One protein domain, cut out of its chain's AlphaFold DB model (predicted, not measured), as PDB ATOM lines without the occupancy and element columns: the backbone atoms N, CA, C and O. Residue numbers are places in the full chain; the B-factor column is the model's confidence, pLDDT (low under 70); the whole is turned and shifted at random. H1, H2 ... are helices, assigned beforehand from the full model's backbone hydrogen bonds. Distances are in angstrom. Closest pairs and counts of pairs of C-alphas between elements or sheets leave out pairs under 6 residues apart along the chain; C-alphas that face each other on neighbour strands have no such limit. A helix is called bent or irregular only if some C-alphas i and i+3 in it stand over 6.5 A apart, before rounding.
ATOM      1  N   LEU A   4      14.006  26.881   5.827       87.31
ATOM      2  CA  LEU A   4      14.851  26.846   7.015       87.31
ATOM      3  C   LEU A   4      14.010  26.906   8.299       87.31
ATOM      4  O   LEU A   4      14.196  26.089   9.200       87.31
ATOM      5  N   ASP A   5      13.014  27.794   8.348       87.62
ATOM      6  CA  ASP A   5      12.098  27.909   9.491       87.62
ATOM      7  C   ASP A   5      11.221  26.654   9.637       87.62
ATOM      8  O   ASP A   5      10.999  26.164  10.746       87.62
ATOM      9  N   SER A   6      10.774  26.075   8.515       89.19
ATOM     10  CA  SER A   6      10.040  24.800   8.502       89.19
ATOM     11  C   SER A   6      10.896  23.638   9.020       89.19
ATOM     12  O   SER A   6      10.422  22.805   9.796       89.19
ATOM     13  N   TYR A   7      12.177  23.593   8.640       90.25
ATOM     14  CA  TYR A   7      13.120  22.587   9.124       90.25
ATOM     15  C   TYR A   7      13.382  22.727  10.630       90.25
ATOM     16  O   TYR A   7      13.235  21.752  11.371       90.25
ATOM     17  N   LEU A   8      13.681  23.942  11.103       91.88
ATOM     18  CA  LEU A   8      13.900  24.225  12.523       91.88
ATOM     19  C   LEU A   8      12.661  23.921  13.371       91.88
ATOM     20  O   LEU A   8      12.800  23.352  14.448       91.88
ATOM     21  N   ALA A   9      11.451  24.211  12.883       91.06
ATOM     22  CA  ALA A   9      10.214  23.859  13.582       91.06
ATOM     23  C   ALA A   9      10.059  22.336  13.769       91.06
ATOM     24  O   ALA A   9       9.633  21.873  14.830       91.06
ATOM     25  N   ARG A  10      10.451  21.536  12.767       90.31
ATOM     26  CA  ARG A  10      10.450  20.066  12.868       90.31
ATOM     27  C   ARG A  10      11.515  19.561  13.839       90.31
ATOM     28  O   ARG A  10      11.227  18.678  14.639       90.31
ATOM     29  N   VAL A  11      12.714  20.146  13.832       89.25
ATOM     30  CA  VAL A  11      13.759  19.813  14.816       89.25
ATOM     31  C   VAL A  11      13.317  20.201  16.234       89.25
ATOM     32  O   VAL A  11      13.455  19.409  17.164       89.25
ATOM     33  N   ALA A  12      12.689  21.367  16.405       89.19
ATOM     34  CA  ALA A  12      12.142  21.828  17.680       89.19
ATOM     35  C   ALA A  12      11.109  20.846  18.256       89.19
ATOM     36  O   ALA A  12      11.077  20.620  19.470       89.19
ATOM     37  N   HIS A  13      10.295  20.231  17.392       87.88
ATOM     38  CA  HIS A  13       9.356  19.187  17.791       87.88
ATOM     39  C   HIS A  13      10.065  17.965  18.392       87.88
ATOM     40  O   HIS A  13       9.629  17.445  19.418       87.88
ATOM     41  N   GLU A  14      11.182  17.525  17.812       85.44
ATOM     42  CA  GLU A  14      11.964  16.390  18.329       85.44
ATOM     43  C   GLU A  14      12.691  16.701  19.643       85.44
ATOM     44  O   GLU A  14      12.858  15.827  20.505       85.44
ATOM     45  N   LEU A  15      13.073  17.966  19.831       84.50
ATOM     46  CA  LEU A  15      13.701  18.486  21.046       84.50
ATOM     47  C   LEU A  15      12.679  18.839  22.142       84.50
ATOM     48  O   LEU A  15      13.052  19.354  23.200       84.50
ATOM     49  N   ARG A  16      11.384  18.535  21.955       82.88
ATOM     50  CA  ARG A  16      10.320  18.866  22.923       82.88
ATOM     51  C   ARG A  16      10.494  18.248  24.311       82.88
ATOM     52  O   ARG A  16       9.892  18.715  25.273       82.88
ATOM     53  N   SER A  17      11.283  17.179  24.413       71.31
ATOM     54  CA  SER A  17      11.610  16.538  25.689       71.31
ATOM     55  C   SER A  17      12.690  17.278  26.479       71.31
ATOM     56  O   SER A  17      12.848  17.008  27.670       71.31
ATOM     57  N   LEU A  18      13.436  18.188  25.842       74.81
ATOM     58  CA  LEU A  18      14.441  19.012  26.505       74.81
ATOM     59  C   LEU A  18      13.788  20.197  27.234       74.81
ATOM     60  O   LEU A  18      12.726  20.672  26.801       74.81
ATOM     61  N   PRO A  19      14.422  20.694  28.316       73.69
ATOM     62  CA  PRO A  19      14.022  21.942  28.955       73.69
ATOM     63  C   PRO A  19      13.997  23.093  27.943       73.69
ATOM     64  O   PRO A  19      14.805  23.108  27.017       73.69
ATOM     65  N   GLN A  20      13.072  24.041  28.118       77.88
ATOM     66  CA  GLN A  20      12.825  25.101  27.136       77.88
ATOM     67  C   GLN A  20      14.092  25.904  26.805       77.88
ATOM     68  O   GLN A  20      14.431  26.002  25.632       77.88
ATOM     69  N   SER A  21      14.842  26.345  27.818       77.50
ATOM     70  CA  SER A  21      16.110  27.066  27.630       77.50
ATOM     71  C   SER A  21      17.118  26.287  26.781       77.50
ATOM     72  O   SER A  21      17.687  26.826  25.843       77.50
ATOM     73  N   LYS A  22      17.275  24.980  27.024       78.56
ATOM     74  CA  LYS A  22      18.176  24.125  26.232       78.56
ATOM     75  C   LYS A  22      17.696  23.876  24.818       78.56
ATOM     76  O   LYS A  22      18.502  23.790  23.905       78.56
ATOM     77  N   ARG A  23      16.386  23.774  24.622       83.38
ATOM     78  CA  ARG A  23      15.822  23.689  23.278       83.38
ATOM     79  C   ARG A  23      16.102  24.964  22.488       83.38
ATOM     80  O   ARG A  23      16.440  24.873  21.317       83.38
ATOM     81  N   GLU A  24      15.939  26.123  23.114       86.81
ATOM     82  CA  GLU A  24      16.193  27.419  22.486       86.81
ATOM     83  C   GLU A  24      17.684  27.617  22.180       86.81
ATOM     84  O   GLU A  24      17.998  28.016  21.060       86.81
ATOM     85  N   ASP A  25      18.580  27.246  23.104       86.44
ATOM     86  CA  ASP A  25      20.038  27.240  22.891       86.44
ATOM     87  C   ASP A  25      20.411  26.413  21.644       86.44
ATOM     88  O   ASP A  25      21.036  26.923  20.714       86.44
ATOM     89  N   GLU A  26      19.951  25.158  21.577       86.88
ATOM     90  CA  GLU A  26      20.233  24.237  20.465       86.88
ATOM     91  C   GLU A  26      19.650  24.718  19.134       86.88
ATOM     92  O   GLU A  26      20.287  24.615  18.088       86.88
ATOM     93  N   LEU A  27      18.430  25.264  19.147       91.69
ATOM     94  CA  LEU A  27      17.810  25.813  17.939       91.69
ATOM     95  C   LEU A  27      18.533  27.070  17.453       91.69
ATOM     96  O   LEU A  27      18.621  27.284  16.243       91.69
ATOM     97  N   LYS A  28      19.053  27.892  18.369       91.44
ATOM     98  CA  LYS A  28      19.853  29.073  18.038       91.44
ATOM     99  C   LYS A  28      21.188  28.672  17.411       91.44
ATOM    100  O   LYS A  28      21.560  29.239  16.385       91.44
ATOM    101  N   GLU A  29      21.865  27.674  17.972       89.25
ATOM    102  CA  GLU A  29      23.110  27.126  17.424       89.25
ATOM    103  C   GLU A  29      22.886  26.486  16.043       89.25
ATOM    104  O   GLU A  29      23.564  26.834  15.075       89.25
ATOM    105  N   LEU A  30      21.851  25.652  15.898       90.50
ATOM    106  CA  LEU A  30      21.445  25.080  14.608       90.50
ATOM    107  C   LEU A  30      21.126  26.145  13.562       90.50
ATOM    108  O   LEU A  30      21.505  25.996  12.400       90.50
ATOM    109  N   ARG A  31      20.427  27.213  13.959       92.75
ATOM    110  CA  ARG A  31      20.119  28.335  13.070       92.75
ATOM    111  C   ARG A  31      21.393  29.032  12.606       92.75
ATOM    112  O   ARG A  31      21.501  29.301  11.415       92.75
ATOM    113  N   SER A  32      22.348  29.262  13.506       90.56
ATOM    114  CA  SER A  32      23.652  29.844  13.171       90.56
ATOM    115  C   SER A  32      24.410  28.976  12.163       90.56
ATOM    116  O   SER A  32      24.878  29.479  11.146       90.56
ATOM    117  N   HIS A  33      24.477  27.660  12.387       88.06
ATOM    118  CA  HIS A  33      25.133  26.737  11.455       88.06
ATOM    119  C   HIS A  33      24.435  26.660  10.096       88.06
ATOM    120  O   HIS A  33      25.097  26.608   9.062       88.06
ATOM    121  N   LEU A  34      23.100  26.655  10.080       88.75
ATOM    122  CA  LEU A  34      22.324  26.679   8.843       88.75
ATOM    123  C   LEU A  34      22.544  27.981   8.070       88.75
ATOM    124  O   LEU A  34      22.713  27.925   6.860       88.75
ATOM    125  N   GLN A  35      22.571  29.131   8.748       90.88
ATOM    126  CA  GLN A  35      22.841  30.427   8.121       90.88
ATOM    127  C   GLN A  35      24.237  30.468   7.499       90.88
ATOM    128  O   GLN A  35      24.353  30.788   6.321       90.88
ATOM    129  N   GLN A  36      25.258  30.017   8.232       90.50
ATOM    130  CA  GLN A  36      26.620  29.905   7.709       90.50
ATOM    131  C   GLN A  36      26.687  28.996   6.470       90.50
ATOM    132  O   GLN A  36      27.305  29.336   5.469       90.50
ATOM    133  N   ARG A  37      25.987  27.854   6.485       87.44
ATOM    134  CA  ARG A  37      25.919  26.964   5.315       87.44
ATOM    135  C   ARG A  37      25.194  27.590   4.131       87.44
ATOM    136  O   ARG A  37      25.566  27.326   2.995       87.44
ATOM    137  N   VAL A  38      24.149  28.378   4.374       89.88
ATOM    138  CA  VAL A  38      23.463  29.110   3.302       89.88
ATOM    139  C   VAL A  38      24.417  30.103   2.654       89.88
ATOM    140  O   VAL A  38      24.471  30.125   1.429       89.88
ATOM    141  N   GLU A  39      25.194  30.846   3.444       89.75
ATOM    142  CA  GLU A  39      26.223  31.771   2.948       89.75
ATOM    143  C   GLU A  39      27.262  31.039   2.081       89.75
ATOM    144  O   GLU A  39      27.539  31.480   0.964       89.75
ATOM    145  N   ASP A  40      27.737  29.863   2.517       87.75
ATOM    146  CA  ASP A  40      28.673  29.031   1.743       87.75
ATOM    147  C   ASP A  40      28.111  28.635   0.360       87.75
ATOM    148  O   ASP A  40      28.832  28.635  -0.641       87.75
ATOM    149  N   PHE A  41      26.817  28.298   0.277       87.31
ATOM    150  CA  PHE A  41      26.159  27.895  -0.976       87.31
ATOM    151  C   PHE A  41      25.701  29.077  -1.839       87.31
ATOM    152  O   PHE A  41      25.459  28.915  -3.039       87.31
ATOM    153  N   GLN A  42      25.595  30.272  -1.259       85.06
ATOM    154  CA  GLN A  42      25.096  31.464  -1.943       85.06
ATOM    155  C   GLN A  42      26.037  31.941  -3.060       85.06
ATOM    156  O   GLN A  42      25.597  32.609  -3.993       85.06
ATOM    157  N   HIS A  43      27.314  31.540  -3.024       79.62
ATOM    158  CA  HIS A  43      28.313  31.856  -4.050       79.62
ATOM    159  C   HIS A  43      28.100  31.168  -5.412       79.62
ATOM    160  O   HIS A  43      28.888  31.389  -6.330       79.62
ATOM    161  N   GLY A  44      27.040  30.373  -5.587       73.94
ATOM    162  CA  GLY A  44      26.722  29.754  -6.878       73.94
ATOM    163  C   GLY A  44      25.241  29.494  -7.143       73.94
ATOM    164  O   GLY A  44      24.918  28.928  -8.184       73.94
ATOM    165  N   LEU A  45      24.344  29.873  -6.228       87.06
ATOM    166  CA  LEU A  45      22.926  29.502  -6.263       87.06
ATOM    167  C   LEU A  45      22.027  30.652  -5.810       87.06
ATOM    168  O   LEU A  45      22.448  31.547  -5.074       87.06
ATOM    169  N   LYS A  46      20.752  30.609  -6.207       89.44
ATOM    170  CA  LYS A  46      19.742  31.523  -5.657       89.44
ATOM    171  C   LYS A  46      19.509  31.205  -4.178       89.44
ATOM    172  O   LYS A  46      19.631  30.061  -3.755       89.44
ATOM    173  N   ILE A  47      19.114  32.210  -3.392       86.62
ATOM    174  CA  ILE A  47      18.928  32.094  -1.931       86.62
ATOM    175  C   ILE A  47      18.034  30.906  -1.539       86.62
ATOM    176  O   ILE A  47      18.355  30.184  -0.599       86.62
ATOM    177  N   GLU A  48      16.935  30.677  -2.257       86.56
ATOM    178  CA  GLU A  48      16.018  29.565  -1.966       86.56
ATOM    179  C   GLU A  48      16.654  28.191  -2.240       86.56
ATOM    180  O   GLU A  48      16.490  27.261  -1.448       86.56
ATOM    181  N   GLU A  49      17.444  28.075  -3.310       87.00
ATOM    182  CA  GLU A  49      18.186  26.856  -3.654       87.00
ATOM    183  C   GLU A  49      19.300  26.596  -2.629       87.00
ATOM    184  O   GLU A  49      19.425  25.479  -2.128       87.00
ATOM    185  N   ALA A  50      20.029  27.640  -2.217       86.62
ATOM    186  CA  ALA A  50      21.050  27.568  -1.172       86.62
ATOM    187  C   ALA A  50      20.469  27.128   0.186       86.62
ATOM    188  O   ALA A  50      21.053  26.285   0.870       86.62
ATOM    189  N   GLN A  51      19.286  27.630   0.565       87.75
ATOM    190  CA  GLN A  51      18.559  27.199   1.768       87.75
ATOM    191  C   GLN A  51      18.163  25.727   1.715       87.75
ATOM    192  O   GLN A  51      18.331  24.999   2.697       87.75
ATOM    193  N   GLN A  52      17.653  25.273   0.574       86.94
ATOM    194  CA  GLN A  52      17.258  23.883   0.405       86.94
ATOM    195  C   GLN A  52      18.475  22.949   0.447       86.94
ATOM    196  O   GLN A  52      18.431  21.907   1.100       86.94
ATOM    197  N   GLN A  53      19.591  23.364  -0.151       86.81
ATOM    198  CA  GLN A  53      20.843  22.610  -0.162       86.81
ATOM    199  C   GLN A  53      21.501  22.548   1.225       86.81
ATOM    200  O   GLN A  53      21.944  21.476   1.642       86.81
ATOM    201  N   ALA A  54      21.472  23.649   1.986       85.94
ATOM    202  CA  ALA A  54      21.938  23.698   3.373       85.94
ATOM    203  C   ALA A  54      21.152  22.742   4.284       85.94
ATOM    204  O   ALA A  54      21.738  22.010   5.083       85.94
ATOM    205  N   VAL A  55      19.826  22.703   4.131       87.81
ATOM    206  CA  VAL A  55      18.965  21.778   4.876       87.81
ATOM    207  C   VAL A  55      19.213  20.325   4.454       87.81
ATOM    208  O   VAL A  55      19.362  19.457   5.312       87.81
ATOM    209  N   CYS A  56      19.322  20.048   3.151       85.50
ATOM    210  CA  CYS A  56      19.627  18.708   2.644       85.50
ATOM    211  C   CYS A  56      20.977  18.174   3.148       85.50
ATOM    212  O   CYS A  56      21.076  16.987   3.458       85.50
ATOM    213  N   ALA A  57      21.992  19.033   3.289       82.50
ATOM    214  CA  ALA A  57      23.315  18.652   3.783       82.50
ATOM    215  C   ALA A  57      23.308  18.168   5.247       82.50
ATOM    216  O   ALA A  57      24.106  17.309   5.620       82.50
ATOM    217  N   LEU A  58      22.395  18.684   6.077       81.25
ATOM    218  CA  LEU A  58      22.218  18.251   7.470       81.25
ATOM    219  C   LEU A  58      21.388  16.965   7.606       81.25
ATOM    220  O   LEU A  58      21.386  16.334   8.667       81.25
ATOM    221  N   GLY A  59      20.717  16.548   6.533       86.25
ATOM    222  CA  GLY A  59      19.891  15.352   6.492       86.25
ATOM    223  C   GLY A  59      18.480  15.571   7.036       86.25
ATOM    224  O   GLY A  59      17.923  16.665   7.002       86.25
ATOM    225  N   ALA A  60      17.846  14.490   7.489       88.38
ATOM    226  CA  ALA A  60      16.445  14.532   7.891       88.38
ATOM    227  C   ALA A  60      16.267  15.154   9.300       88.38
ATOM    228  O   ALA A  60      16.977  14.760  10.235       88.38
ATOM    229  N   PRO A  61      15.286  16.062   9.500       87.25
ATOM    230  CA  PRO A  61      15.132  16.814  10.753       87.25
ATOM    231  C   PRO A  61      14.818  15.912  11.951       87.25
ATOM    232  O   PRO A  61      15.265  16.169  13.068       87.25
ATOM    233  N   ASN A  62      14.089  14.819  11.713       85.88
ATOM    234  CA  ASN A  62      13.784  13.798  12.713       85.88
ATOM    235  C   ASN A  62      15.046  13.068  13.205       85.88
ATOM    236  O   ASN A  62      15.188  12.811  14.398       85.88
ATOM    237  N   VAL A  63      15.986  12.764  12.305       82.62
ATOM    238  CA  VAL A  63      17.247  12.091  12.650       82.62
ATOM    239  C   VAL A  63      18.161  13.031  13.432       82.62
ATOM    240  O   VAL A  63      18.711  12.630  14.458       82.62
ATOM    241  N   LEU A  64      18.296  14.281  12.982       85.50
ATOM    242  CA  LEU A  64      19.122  15.288  13.647       85.50
ATOM    243  C   LEU A  64      18.590  15.622  15.046       85.50
ATOM    244  O   LEU A  64      19.329  15.519  16.025       85.50
ATOM    245  N   GLY A  65      17.295  15.927  15.161       83.62
ATOM    246  CA  GLY A  65      16.659  16.215  16.446       83.62
ATOM    247  C   GLY A  65      16.726  15.036  17.422       83.62
ATOM    248  O   GLY A  65      16.969  15.230  18.614       83.62
ATOM    249  N   ALA A  66      16.595  13.798  16.931       78.94
ATOM    250  CA  ALA A  66      16.771  12.612  17.763       78.94
ATOM    251  C   ALA A  66      18.212  12.441  18.266       78.94
ATOM    252  O   ALA A  66      18.395  12.111  19.437       78.94
ATOM    253  N   ARG A  67      19.221  12.688  17.417       79.38
ATOM    254  CA  ARG A  67      20.643  12.611  17.796       79.38
ATOM    255  C   ARG A  67      21.023  13.670  18.824       79.38
ATOM    256  O   ARG A  67      21.689  13.335  19.798       79.38
ATOM    257  N   LEU A  68      20.564  14.907  18.644       81.88
ATOM    258  CA  LEU A  68      20.797  15.994  19.598       81.88
ATOM    259  C   LEU A  68      20.148  15.692  20.951       81.88
ATOM    260  O   LEU A  68      20.793  15.794  21.992       81.88
ATOM    261  N   ALA A  69      18.902  15.218  20.952       77.56
ATOM    262  CA  ALA A  69      18.247  14.806  22.188       77.56
ATOM    263  C   ALA A  69      18.967  13.629  22.880       77.56
ATOM    264  O   ALA A  69      19.109  13.642  24.100       77.56
ATOM    265  N   ASP A  70      19.440  12.628  22.131       73.12
ATOM    266  CA  ASP A  70      20.199  11.497  22.687       73.12
ATOM    267  C   ASP A  70      21.558  11.940  23.264       73.12
ATOM    268  O   ASP A  70      21.958  11.453  24.327       73.12
ATOM    269  N   ALA A  71      22.243  12.878  22.596       75.06
ATOM    270  CA  ALA A  71      23.489  13.482  23.068       75.06
ATOM    271  C   ALA A  71      23.276  14.210  24.404       75.06
ATOM    272  O   ALA A  71      24.006  13.965  25.364       75.06
ATOM    273  N   TRP A  72      22.201  14.994  24.512       73.88
ATOM    274  CA  TRP A  72      21.797  15.648  25.759       73.88
ATOM    275  C   TRP A  72      21.416  14.674  26.872       73.88
ATOM    276  O   TRP A  72      21.665  14.928  28.053       73.88
ATOM    277  N   GLU A  73      20.780  13.554  26.534       68.19
ATOM    278  CA  GLU A  73      20.434  12.544  27.528       68.19
ATOM    279  C   GLU A  73      21.646  11.733  28.002       68.19
ATOM    280  O   GLU A  73      21.538  11.095  29.056       68.19
ATOM    281  N   GLY A  74      22.767  11.772  27.269       68.94
ATOM    282  CA  GLY A  74      23.953  10.941  27.490       68.94
ATOM    283  C   GLY A  74      23.706   9.457  27.195       68.94
ATOM    284  O   GLY A  74      24.446   8.588  27.655       68.94
TER     285      GLY A  74
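This is residues 4 to 74 of the 390 residues of an uncharacterized protein of bacterium (UniProt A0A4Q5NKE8). A long helix, H2, makes a helical hairpin with the shorter H1, and the printed part then folds back along the length of this hairpin as two shorter helices, H3 and H4, set one after the other at an angle. H3 crosses the last part of H2 and reaches the first residues of H1, while H4 packs along H1 toward the other end, near H2 but without touching it. The printed part has 71 residues with four named helices, H1, H2, H3 and H4 in that order, and no named strand; its class is all helix. It is compact, with a radius of gyration of the C-alphas of 12.6 A, and its outline is only just elongated, spanning 39 by 19 by 19 A.

H1, residues 4 to 17, is the hub, touching three other helices. H2, residues 20 to 42, forms a hairpin with H1: they touch at a shallow tilt of 27 degrees, opposite ways, and their closest C-alphas, those of Leu 15 and Arg 23, are 6.0 A apart. H3, residues 47 to 58, touches H1 at a shallow tilt of 32 degrees, the same way. H1 and H3 touch with residues 4 to 7 of H1 and residues 51 to 55 of H3 alone, and their closest C-alphas, those of Leu 4 and Gln 51, are 6.4 A apart. H3 also touches H2, which meets it with residues 34 to 42 alone; the closest C-alphas are those of Phe 41 and Ala 50, 5.1 A apart, at a steep tilt of 59 degrees, opposite ways. H4, residues 61 to 73, touches H1 and runs the same way at a tilt of 37 degrees, only just steep; the closest C-alphas, of Val 11 and Gly 65, are 4.9 A apart. H3 and H4 are close but not clearly touching, with the C-alphas of Leu 58 and Leu 64 closest at 7.5 A. H2 and H4 are near each other. Every O i to N i+4 pair is within hydrogen-bond range in H2 and H4; H1 has 9 of 10 and H3 7 of 8.

H1 begins at C-alpha 4, (14.851, 26.846, 7.015), and measures 21.6 A from first to last C-alpha. It is irregular: C-alphas 14 and 17 are 7.4 A apart. H2, the longest helix, runs 32.2 A to C-alpha 42 at (25.096, 31.464, -1.943). H3 measures 17.1 A. H4 measures 18.1 A and ends at C-alpha 73, (20.434, 12.544, 27.528).

The two C-alphas farthest apart, those of Gly 44 and Gly 74, are 39.3 A apart. The printed part has no cut, and the links H1 to H2, H2 to H3 and H3 to H4 are tight. The mean pLDDT of the printed part is 84.7, and residues 73 to 74 are under 70.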